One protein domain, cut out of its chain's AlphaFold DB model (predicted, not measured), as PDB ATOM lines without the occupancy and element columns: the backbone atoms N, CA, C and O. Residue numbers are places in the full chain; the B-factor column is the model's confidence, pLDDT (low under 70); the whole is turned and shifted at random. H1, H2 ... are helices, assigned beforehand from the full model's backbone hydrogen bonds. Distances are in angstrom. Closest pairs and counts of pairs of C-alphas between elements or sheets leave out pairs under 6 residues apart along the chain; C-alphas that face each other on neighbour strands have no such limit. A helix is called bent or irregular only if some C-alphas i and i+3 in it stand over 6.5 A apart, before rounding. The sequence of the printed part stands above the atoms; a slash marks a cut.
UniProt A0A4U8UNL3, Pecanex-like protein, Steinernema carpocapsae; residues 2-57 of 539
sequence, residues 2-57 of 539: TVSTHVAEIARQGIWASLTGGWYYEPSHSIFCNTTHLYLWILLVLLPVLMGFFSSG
ATOM      1  N   THR A   2     162.619 117.800 161.667       55.97
ATOM      2  CA  THR A   2     163.260 118.781 162.573       55.97
ATOM      3  C   THR A   2     163.028 118.508 164.064       55.97
ATOM      4  O   THR A   2     163.829 118.909 164.901       55.97
ATOM      5  N   VAL A   3     161.958 117.791 164.424       58.16
ATOM      6  CA  VAL A   3     161.690 117.426 165.828       58.16
ATOM      7  C   VAL A   3     162.749 116.444 166.342       58.16
ATOM      8  O   VAL A   3     163.244 116.588 167.453       58.16
ATOM      9  N   SER A   4     163.162 115.488 165.506       61.69
ATOM     10  CA  SER A   4     164.210 114.512 165.822       61.69
ATOM     11  C   SER A   4     165.592 115.139 166.025       61.69
ATOM     12  O   SER A   4     166.345 114.635 166.851       61.69
ATOM     13  N   THR A   5     165.930 116.237 165.334       71.81
ATOM     14  CA  THR A   5     167.204 116.941 165.564       71.81
ATOM     15  C   THR A   5     167.172 117.719 166.877       71.81
ATOM     16  O   THR A   5     168.064 117.525 167.694       71.81
ATOM     17  N   HIS A   6     166.102 118.475 167.156       68.69
ATOM     18  CA  HIS A   6     165.947 119.154 168.451       68.69
ATOM     19  C   HIS A   6     165.933 118.175 169.633       68.69
ATOM     20  O   HIS A   6     166.604 118.416 170.632       68.69
ATOM     21  N   VAL A   7     165.217 117.051 169.528       70.62
ATOM     22  CA  VAL A   7     165.206 116.024 170.584       70.62
ATOM     23  C   VAL A   7     166.581 115.365 170.734       70.62
ATOM     24  O   VAL A   7     166.983 115.093 171.860       70.62
ATOM     25  N   ALA A   8     167.343 115.165 169.653       66.12
ATOM     26  CA  ALA A   8     168.716 114.662 169.736       66.12
ATOM     27  C   ALA A   8     169.686 115.676 170.374       66.12
ATOM     28  O   ALA A   8     170.542 115.281 171.166       66.12
ATOM     29  N   GLU A   9     169.546 116.974 170.093       68.12
ATOM     30  CA  GLU A   9     170.337 118.025 170.746       68.12
ATOM     31  C   GLU A   9     169.998 118.149 172.232       68.12
ATOM     32  O   GLU A   9     170.906 118.102 173.059       68.12
ATOM     33  N   ILE A  10     168.710 118.190 172.585       67.69
ATOM     34  CA  ILE A  10     168.236 118.214 173.977       67.69
ATOM     35  C   ILE A  10     168.645 116.928 174.715       67.69
ATOM     36  O   ILE A  10     169.022 116.985 175.883       67.69
ATOM     37  N   ALA A  11     168.667 115.770 174.047       60.94
ATOM     38  CA  ALA A  11     169.203 114.536 174.619       60.94
ATOM     39  C   ALA A  11     170.718 114.626 174.876       60.94
ATOM     40  O   ALA A  11     171.186 114.241 175.950       60.94
ATOM     41  N   ARG A  12     171.486 115.168 173.919       61.56
ATOM     42  CA  ARG A  12     172.948 115.312 174.015       61.56
ATOM     43  C   ARG A  12     173.379 116.367 175.040       61.56
ATOM     44  O   ARG A  12     174.411 116.189 175.674       61.56
ATOM     45  N   GLN A  13     172.604 117.439 175.198       65.00
ATOM     46  CA  GLN A  13     172.867 118.542 176.130       65.00
ATOM     47  C   GLN A  13     172.285 118.283 177.529       65.00
ATOM     48  O   GLN A  13     172.913 118.621 178.525       65.00
ATOM     49  N   GLY A  14     171.090 117.690 177.616       63.97
ATOM     50  CA  GLY A  14     170.297 117.628 178.847       63.97
ATOM     51  C   GLY A  14     170.330 116.294 179.595       63.97
ATOM     52  O   GLY A  14     170.403 116.305 180.820       63.97
ATOM     53  N   ILE A  15     170.295 115.141 178.913       66.44
ATOM     54  CA  ILE A  15     170.123 113.842 179.604       66.44
ATOM     55  C   ILE A  15     171.396 113.447 180.359       66.44
ATOM     56  O   ILE A  15     171.344 113.175 181.557       66.44
ATOM     57  N   TRP A  16     172.550 113.464 179.686       62.94
ATOM     58  CA  TRP A  16     173.836 113.128 180.309       62.94
ATOM     59  C   TRP A  16     174.242 114.120 181.401       62.94
ATOM     60  O   TRP A  16     174.806 113.711 182.418       62.94
ATOM     61  N   ALA A  17     173.893 115.399 181.227       62.16
ATOM     62  CA  ALA A  17     174.082 116.413 182.252       62.16
ATOM     63  C   ALA A  17     173.184 116.142 183.473       62.16
ATOM     64  O   ALA A  17     173.682 115.932 184.577       62.16
ATOM     65  N   SER A  18     171.865 116.038 183.272       61.03
ATOM     66  CA  SER A  18     170.897 115.837 184.356       61.03
ATOM     67  C   SER A  18     171.134 114.553 185.156       61.03
ATOM     68  O   SER A  18     170.896 114.548 186.361       61.03
ATOM     69  N   LEU A  19     171.589 113.467 184.521       63.22
ATOM     70  CA  LEU A  19     171.791 112.173 185.184       63.22
ATOM     71  C   LEU A  19     173.013 112.152 186.125       63.22
ATOM     72  O   LEU A  19     173.110 111.279 186.982       63.22
ATOM     73  N   THR A  20     173.955 113.089 185.969       66.12
ATOM     74  CA  THR A  20     175.272 113.056 186.638       66.12
ATOM     75  C   THR A  20     175.647 114.368 187.343       66.12
ATOM     76  O   THR A  20     176.808 114.577 187.686       66.12
ATOM     77  N   GLY A  21     174.695 115.290 187.519       67.38
ATOM     78  CA  GLY A  21     174.949 116.678 187.944       67.38
ATOM     79  C   GLY A  21     175.420 117.568 186.788       67.38
ATOM     80  O   GLY A  21     174.909 118.670 186.622       67.38
ATOM     81  N   GLY A  22     176.288 117.024 185.932       74.44
ATOM     82  CA  GLY A  22     176.469 117.474 184.557       74.44
ATOM     83  C   GLY A  22     177.472 118.597 184.339       74.44
ATOM     84  O   GLY A  22     177.735 119.417 185.212       74.44
ATOM     85  N   TRP A  23     177.987 118.655 183.112       80.94
ATOM     86  CA  TRP A  23     178.747 119.793 182.614       80.94
ATOM     87  C   TRP A  23     177.993 120.499 181.487       80.94
ATOM     88  O   TRP A  23     177.489 119.854 180.566       80.94
ATOM     89  N   TYR A  24     177.974 121.828 181.544       79.75
ATOM     90  CA  TYR A  24     177.510 122.710 180.481       79.75
ATOM     91  C   TYR A  24     178.592 123.757 180.204       79.75
ATOM     92  O   TYR A  24     179.246 124.231 181.136       79.75
ATOM     93  N   TYR A  25     178.789 124.108 178.932       80.56
ATOM     94  CA  TYR A  25     179.672 125.207 178.551       80.56
ATOM     95  C   TYR A  25     178.890 126.516 178.613       80.56
ATOM     96  O   TYR A  25     178.112 126.810 177.708       80.56
ATOM     97  N   GLU A  26     179.102 127.290 179.672       81.19
ATOM     98  CA  GLU A  26     178.434 128.571 179.884       81.19
ATOM     99  C   GLU A  26     179.332 129.713 179.366       81.19
ATOM    100  O   GLU A  26     180.369 129.978 179.984       81.19
ATOM    101  N   PRO A  27     179.008 130.396 178.246       77.50
ATOM    102  CA  PRO A  27     179.919 131.362 177.619       77.50
ATOM    103  C   PRO A  27     180.238 132.594 178.477       77.50
ATOM    104  O   PRO A  27     181.218 133.279 178.204       77.50
ATOM    105  N   SER A  28     179.422 132.874 179.499       81.75
ATOM    106  CA  SER A  28     179.634 133.973 180.451       81.75
ATOM    107  C   SER A  28     180.664 133.663 181.548       81.75
ATOM    108  O   SER A  28     181.125 134.577 182.233       81.75
ATOM    109  N   HIS A  29     181.066 132.399 181.715       80.81
ATOM    110  CA  HIS A  29     182.148 132.013 182.619       80.81
ATOM    111  C   HIS A  29     183.490 131.921 181.888       80.81
ATOM    112  O   HIS A  29     183.572 131.529 180.724       80.81
ATOM    113  N   SER A  30     184.576 132.235 182.602       87.31
ATOM    114  CA  SER A  30     185.925 132.151 182.039       87.31
ATOM    115  C   SER A  30     186.239 130.736 181.548       87.31
ATOM    116  O   SER A  30     185.849 129.740 182.165       87.31
ATOM    117  N   ILE A  31     187.005 130.638 180.455       86.19
ATOM    118  CA  ILE A  31     187.396 129.355 179.847       86.19
ATOM    119  C   ILE A  31     188.029 128.433 180.902       86.19
ATOM    120  O   ILE A  31     187.685 127.259 180.977       86.19
ATOM    121  N   PHE A  32     188.864 128.978 181.796       82.31
ATOM    122  CA  PHE A  32     189.436 128.243 182.928       82.31
ATOM    123  C   PHE A  32     188.378 127.616 183.853       82.31
ATOM    124  O   PHE A  32     188.526 126.457 184.244       82.31
ATOM    125  N   CYS A  33     187.306 128.341 184.187       83.06
ATOM    126  CA  CYS A  33     186.208 127.822 185.003       83.06
ATOM    127  C   CYS A  33     185.482 126.677 184.280       83.06
ATOM    128  O   CYS A  33     185.348 125.585 184.835       83.06
ATOM    129  N   ASN A  34     185.109 126.888 183.014       84.75
ATOM    130  CA  ASN A  34     184.430 125.884 182.193       84.75
ATOM    131  C   ASN A  34     185.282 124.617 182.011       84.75
ATOM    132  O   ASN A  34     184.789 123.508 182.220       84.75
ATOM    133  N   THR A  35     186.572 124.760 181.699       87.56
ATOM    134  CA  THR A  35     187.526 123.649 181.560       87.56
ATOM    135  C   THR A  35     187.777 122.922 182.885       87.56
ATOM    136  O   THR A  35     187.824 121.693 182.907       87.56
ATOM    137  N   THR A  36     187.884 123.639 184.008       86.31
ATOM    138  CA  THR A  36     188.050 123.016 185.335       86.31
ATOM    139  C   THR A  36     186.803 122.224 185.730       86.31
ATOM    140  O   THR A  36     186.915 121.094 186.203       86.31
ATOM    141  N   HIS A  37     185.613 122.777 185.476       84.25
ATOM    142  CA  HIS A  37     184.346 122.086 185.700       84.25
ATOM    143  C   HIS A  37     184.240 120.819 184.831       84.25
ATOM    144  O   HIS A  37     183.870 119.765 185.348       84.25
ATOM    145  N   LEU A  38     184.652 120.882 183.556       86.06
ATOM    146  CA  LEU A  38     184.670 119.731 182.646       86.06
ATOM    147  C   LEU A  38     185.554 118.603 183.178       86.06
ATOM    148  O   LEU A  38     185.107 117.461 183.260       86.06
ATOM    149  N   TYR A  39     186.799 118.906 183.558       87.31
ATOM    150  CA  TYR A  39     187.727 117.882 184.038       87.31
ATOM    151  C   TYR A  39     187.313 117.295 185.390       87.31
ATOM    152  O   TYR A  39     187.436 116.084 185.568       87.31
ATOM    153  N   LEU A  40     186.776 118.100 186.315       85.75
ATOM    154  CA  LEU A  40     186.228 117.587 187.575       85.75
ATOM    155  C   LEU A  40     185.015 116.678 187.337       85.75
ATOM    156  O   LEU A  40     184.935 115.612 187.947       85.75
ATOM    157  N   TRP A  41     184.106 117.054 186.432       85.94
ATOM    158  CA  TRP A  41     182.937 116.245 186.084       85.94
ATOM    159  C   TRP A  41     183.323 114.933 185.383       85.94
ATOM    160  O   TRP A  41     182.919 113.863 185.840       85.94
ATOM    161  N   ILE A  42     184.176 114.981 184.348       85.94
ATOM    162  CA  ILE A  42     184.695 113.776 183.674       85.94
ATOM    163  C   ILE A  42     185.376 112.854 184.685       85.94
ATOM    164  O   ILE A  42     185.128 111.652 184.674       85.94
ATOM    165  N   LEU A  43     186.210 113.395 185.577       85.62
ATOM    166  CA  LEU A  43     186.911 112.601 186.579       85.62
ATOM    167  C   LEU A  43     185.938 111.965 187.584       85.62
ATOM    168  O   LEU A  43     186.071 110.777 187.864       85.62
ATOM    169  N   LEU A  44     184.925 112.692 188.065       83.50
ATOM    170  CA  LEU A  44     183.897 112.150 188.966       83.50
ATOM    171  C   LEU A  44     183.025 111.060 188.315       83.50
ATOM    172  O   LEU A  44     182.599 110.143 189.013       83.50
ATOM    173  N   VAL A  45     182.788 111.122 187.000       83.25
ATOM    174  CA  VAL A  45     182.023 110.105 186.251       83.25
ATOM    175  C   VAL A  45     182.890 108.899 185.862       83.25
ATOM    176  O   VAL A  45     182.450 107.756 185.974       83.25
ATOM    177  N   LEU A  46     184.133 109.120 185.428       84.62
ATOM    178  CA  LEU A  46     185.019 108.067 184.920       84.62
ATOM    179  C   LEU A  46     185.552 107.150 186.032       84.62
ATOM    180  O   LEU A  46     185.673 105.942 185.832       84.62
ATOM    181  N   LEU A  47     185.869 107.701 187.206       81.62
ATOM    182  CA  LEU A  47     186.502 106.954 188.299       81.62
ATOM    183  C   LEU A  47     185.634 105.799 188.857       81.62
ATOM    184  O   LEU A  47     186.181 104.702 188.993       81.62
ATOM    185  N   PRO A  48     184.312 105.944 189.112       81.56
ATOM    186  CA  PRO A  48     183.457 104.801 189.459       81.56
ATOM    187  C   PRO A  48     183.307 103.778 188.324       81.56
ATOM    188  O   PRO A  48     183.198 102.587 188.604       81.56
ATOM    189  N   VAL A  49     183.328 104.204 187.056       81.62
ATOM    190  CA  VAL A  49     183.224 103.290 185.902       81.62
ATOM    191  C   VAL A  49     184.481 102.423 185.776       81.62
ATOM    192  O   VAL A  49     184.379 101.201 185.667       81.62
ATOM    193  N   LEU A  50     185.669 103.030 185.883       82.12
ATOM    194  CA  LEU A  50     186.940 102.302 185.953       82.12
ATOM    195  C   LEU A  50     186.982 101.371 187.173       82.12
ATOM    196  O   LEU A  50     187.361 100.209 187.051       82.12
ATOM    197  N   MET A  51     186.546 101.854 188.340       80.94
ATOM    198  CA  MET A  51     186.468 101.054 189.566       80.94
ATOM    199  C   MET A  51     185.576  99.818 189.389       80.94
ATOM    200  O   MET A  51     185.982  98.719 189.758       80.94
ATOM    201  N   GLY A  52     184.401  99.969 188.768       81.12
ATOM    202  CA  GLY A  52     183.500  98.857 188.459       81.12
ATOM    203  C   GLY A  52     184.149  97.793 187.570       81.12
ATOM    204  O   GLY A  52     184.028  96.605 187.859       81.12
ATOM    205  N   PHE A  53     184.906  98.208 186.549       82.31
ATOM    206  CA  PHE A  53     185.648  97.298 185.669       82.31
ATOM    207  C   PHE A  53     186.734  96.508 186.430       82.31
ATOM    208  O   PHE A  53     186.799  95.279 186.339       82.31
ATOM    209  N   PHE A  54     187.544  97.192 187.248       81.81
ATOM    210  CA  PHE A  54     188.622  96.570 188.032       81.81
ATOM    211  C   PHE A  54     188.148  95.800 189.278       81.81
ATOM    212  O   PHE A  54     188.918  95.023 189.843       81.81
ATOM    213  N   SER A  55     186.888  95.947 189.700       73.38
ATOM    214  CA  SER A  55     186.334  95.268 190.884       73.38
ATOM    215  C   SER A  55     186.098  93.756 190.702       73.38
ATOM    216  O   SER A  55     185.669  93.090 191.645       73.38
ATOM    217  N   SER A  56     186.403  93.191 189.532       76.12
ATOM    218  CA  SER A  56     186.227  91.770 189.177       76.12
ATOM    219  C   SER A  56     187.241  90.812 189.845       76.12
ATOM    220  O   SER A  56     187.583  89.775 189.280       76.12
ATOM    221  N   GLY A  57     187.767  91.148 191.029       74.06
ATOM    222  CA  GLY A  57     188.820  90.385 191.704       74.06
ATOM    223  C   GLY A  57     188.933  90.661 193.206       74.06
ATOM    224  O   GLY A  57     188.321  91.582 193.748       74.06
TER     225      GLY A  57
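AT A GLANCE: This is residues 2 to 57 of the 539 residues of the protein "Pecanex-like protein" of Steinernema carpocapsae (UniProt A0A4U8UNL3). Two helices make a loose, open T: H1 comes with its last residue, Thr 20, near the middle of the longer helix H2, and the link of residues 21 to 30 then runs back to where H2 begins. The two helices do not lie side by side, and two stretches stick out: residues 2 to 12, which belong to H1, and residues 46 to 57, of which 46 to 54 belong to H2. The printed part has 56 residues with two named helices, H1 then H2, and no named strand; its class is all helix. It is loose, with a radius of gyration of the C-alphas of 14.7 A, and only just flat, with spans of 47 by 32 by 13 A.

IN THESE COORDINATES: H1 is residues 2 to 20, 27.5 A from first to last C-alpha, and begins with C-alpha 2 at (163.260, 118.781, 162.573). It has a kink of 28 degrees near residue 10 and is only just irregular: C-alphas 13 and 16 are 6.9 A apart. H2 is residues 31 to 54, 33.8 A long from C-alpha 31 at (187.396, 129.355, 179.847) to C-alpha 54 at (188.622, 96.570, 188.032). It is neither bent nor irregular, but only just: C-alphas 45 and 48 are 6.4 A apart.

HOW THE PARTS SIT: H1 and H2 are close but not clearly touching, with 1 pair of C-alphas within 8 A. Their closest C-alphas, those of Thr 20 and Val 45, are 7.4 A apart. Their lines are about perpendicular, at 73 degrees, and their centres are 20.0 A apart. The O i to N i+4 pairs within hydrogen-bond range are 12 of 15 in H1 and 18 of 20 in H2.

THE WHOLE: The two C-alphas farthest apart, those of Thr 2 and Gly 57, are 48.0 A apart. The printed part has no cut, and the link from H1 to H2, 10 residues, is short. Residues 27 to 32 also stand free. The mean pLDDT of the printed part is 75.9; residues 2 to 4, 6 and 8 to 21 are under 70.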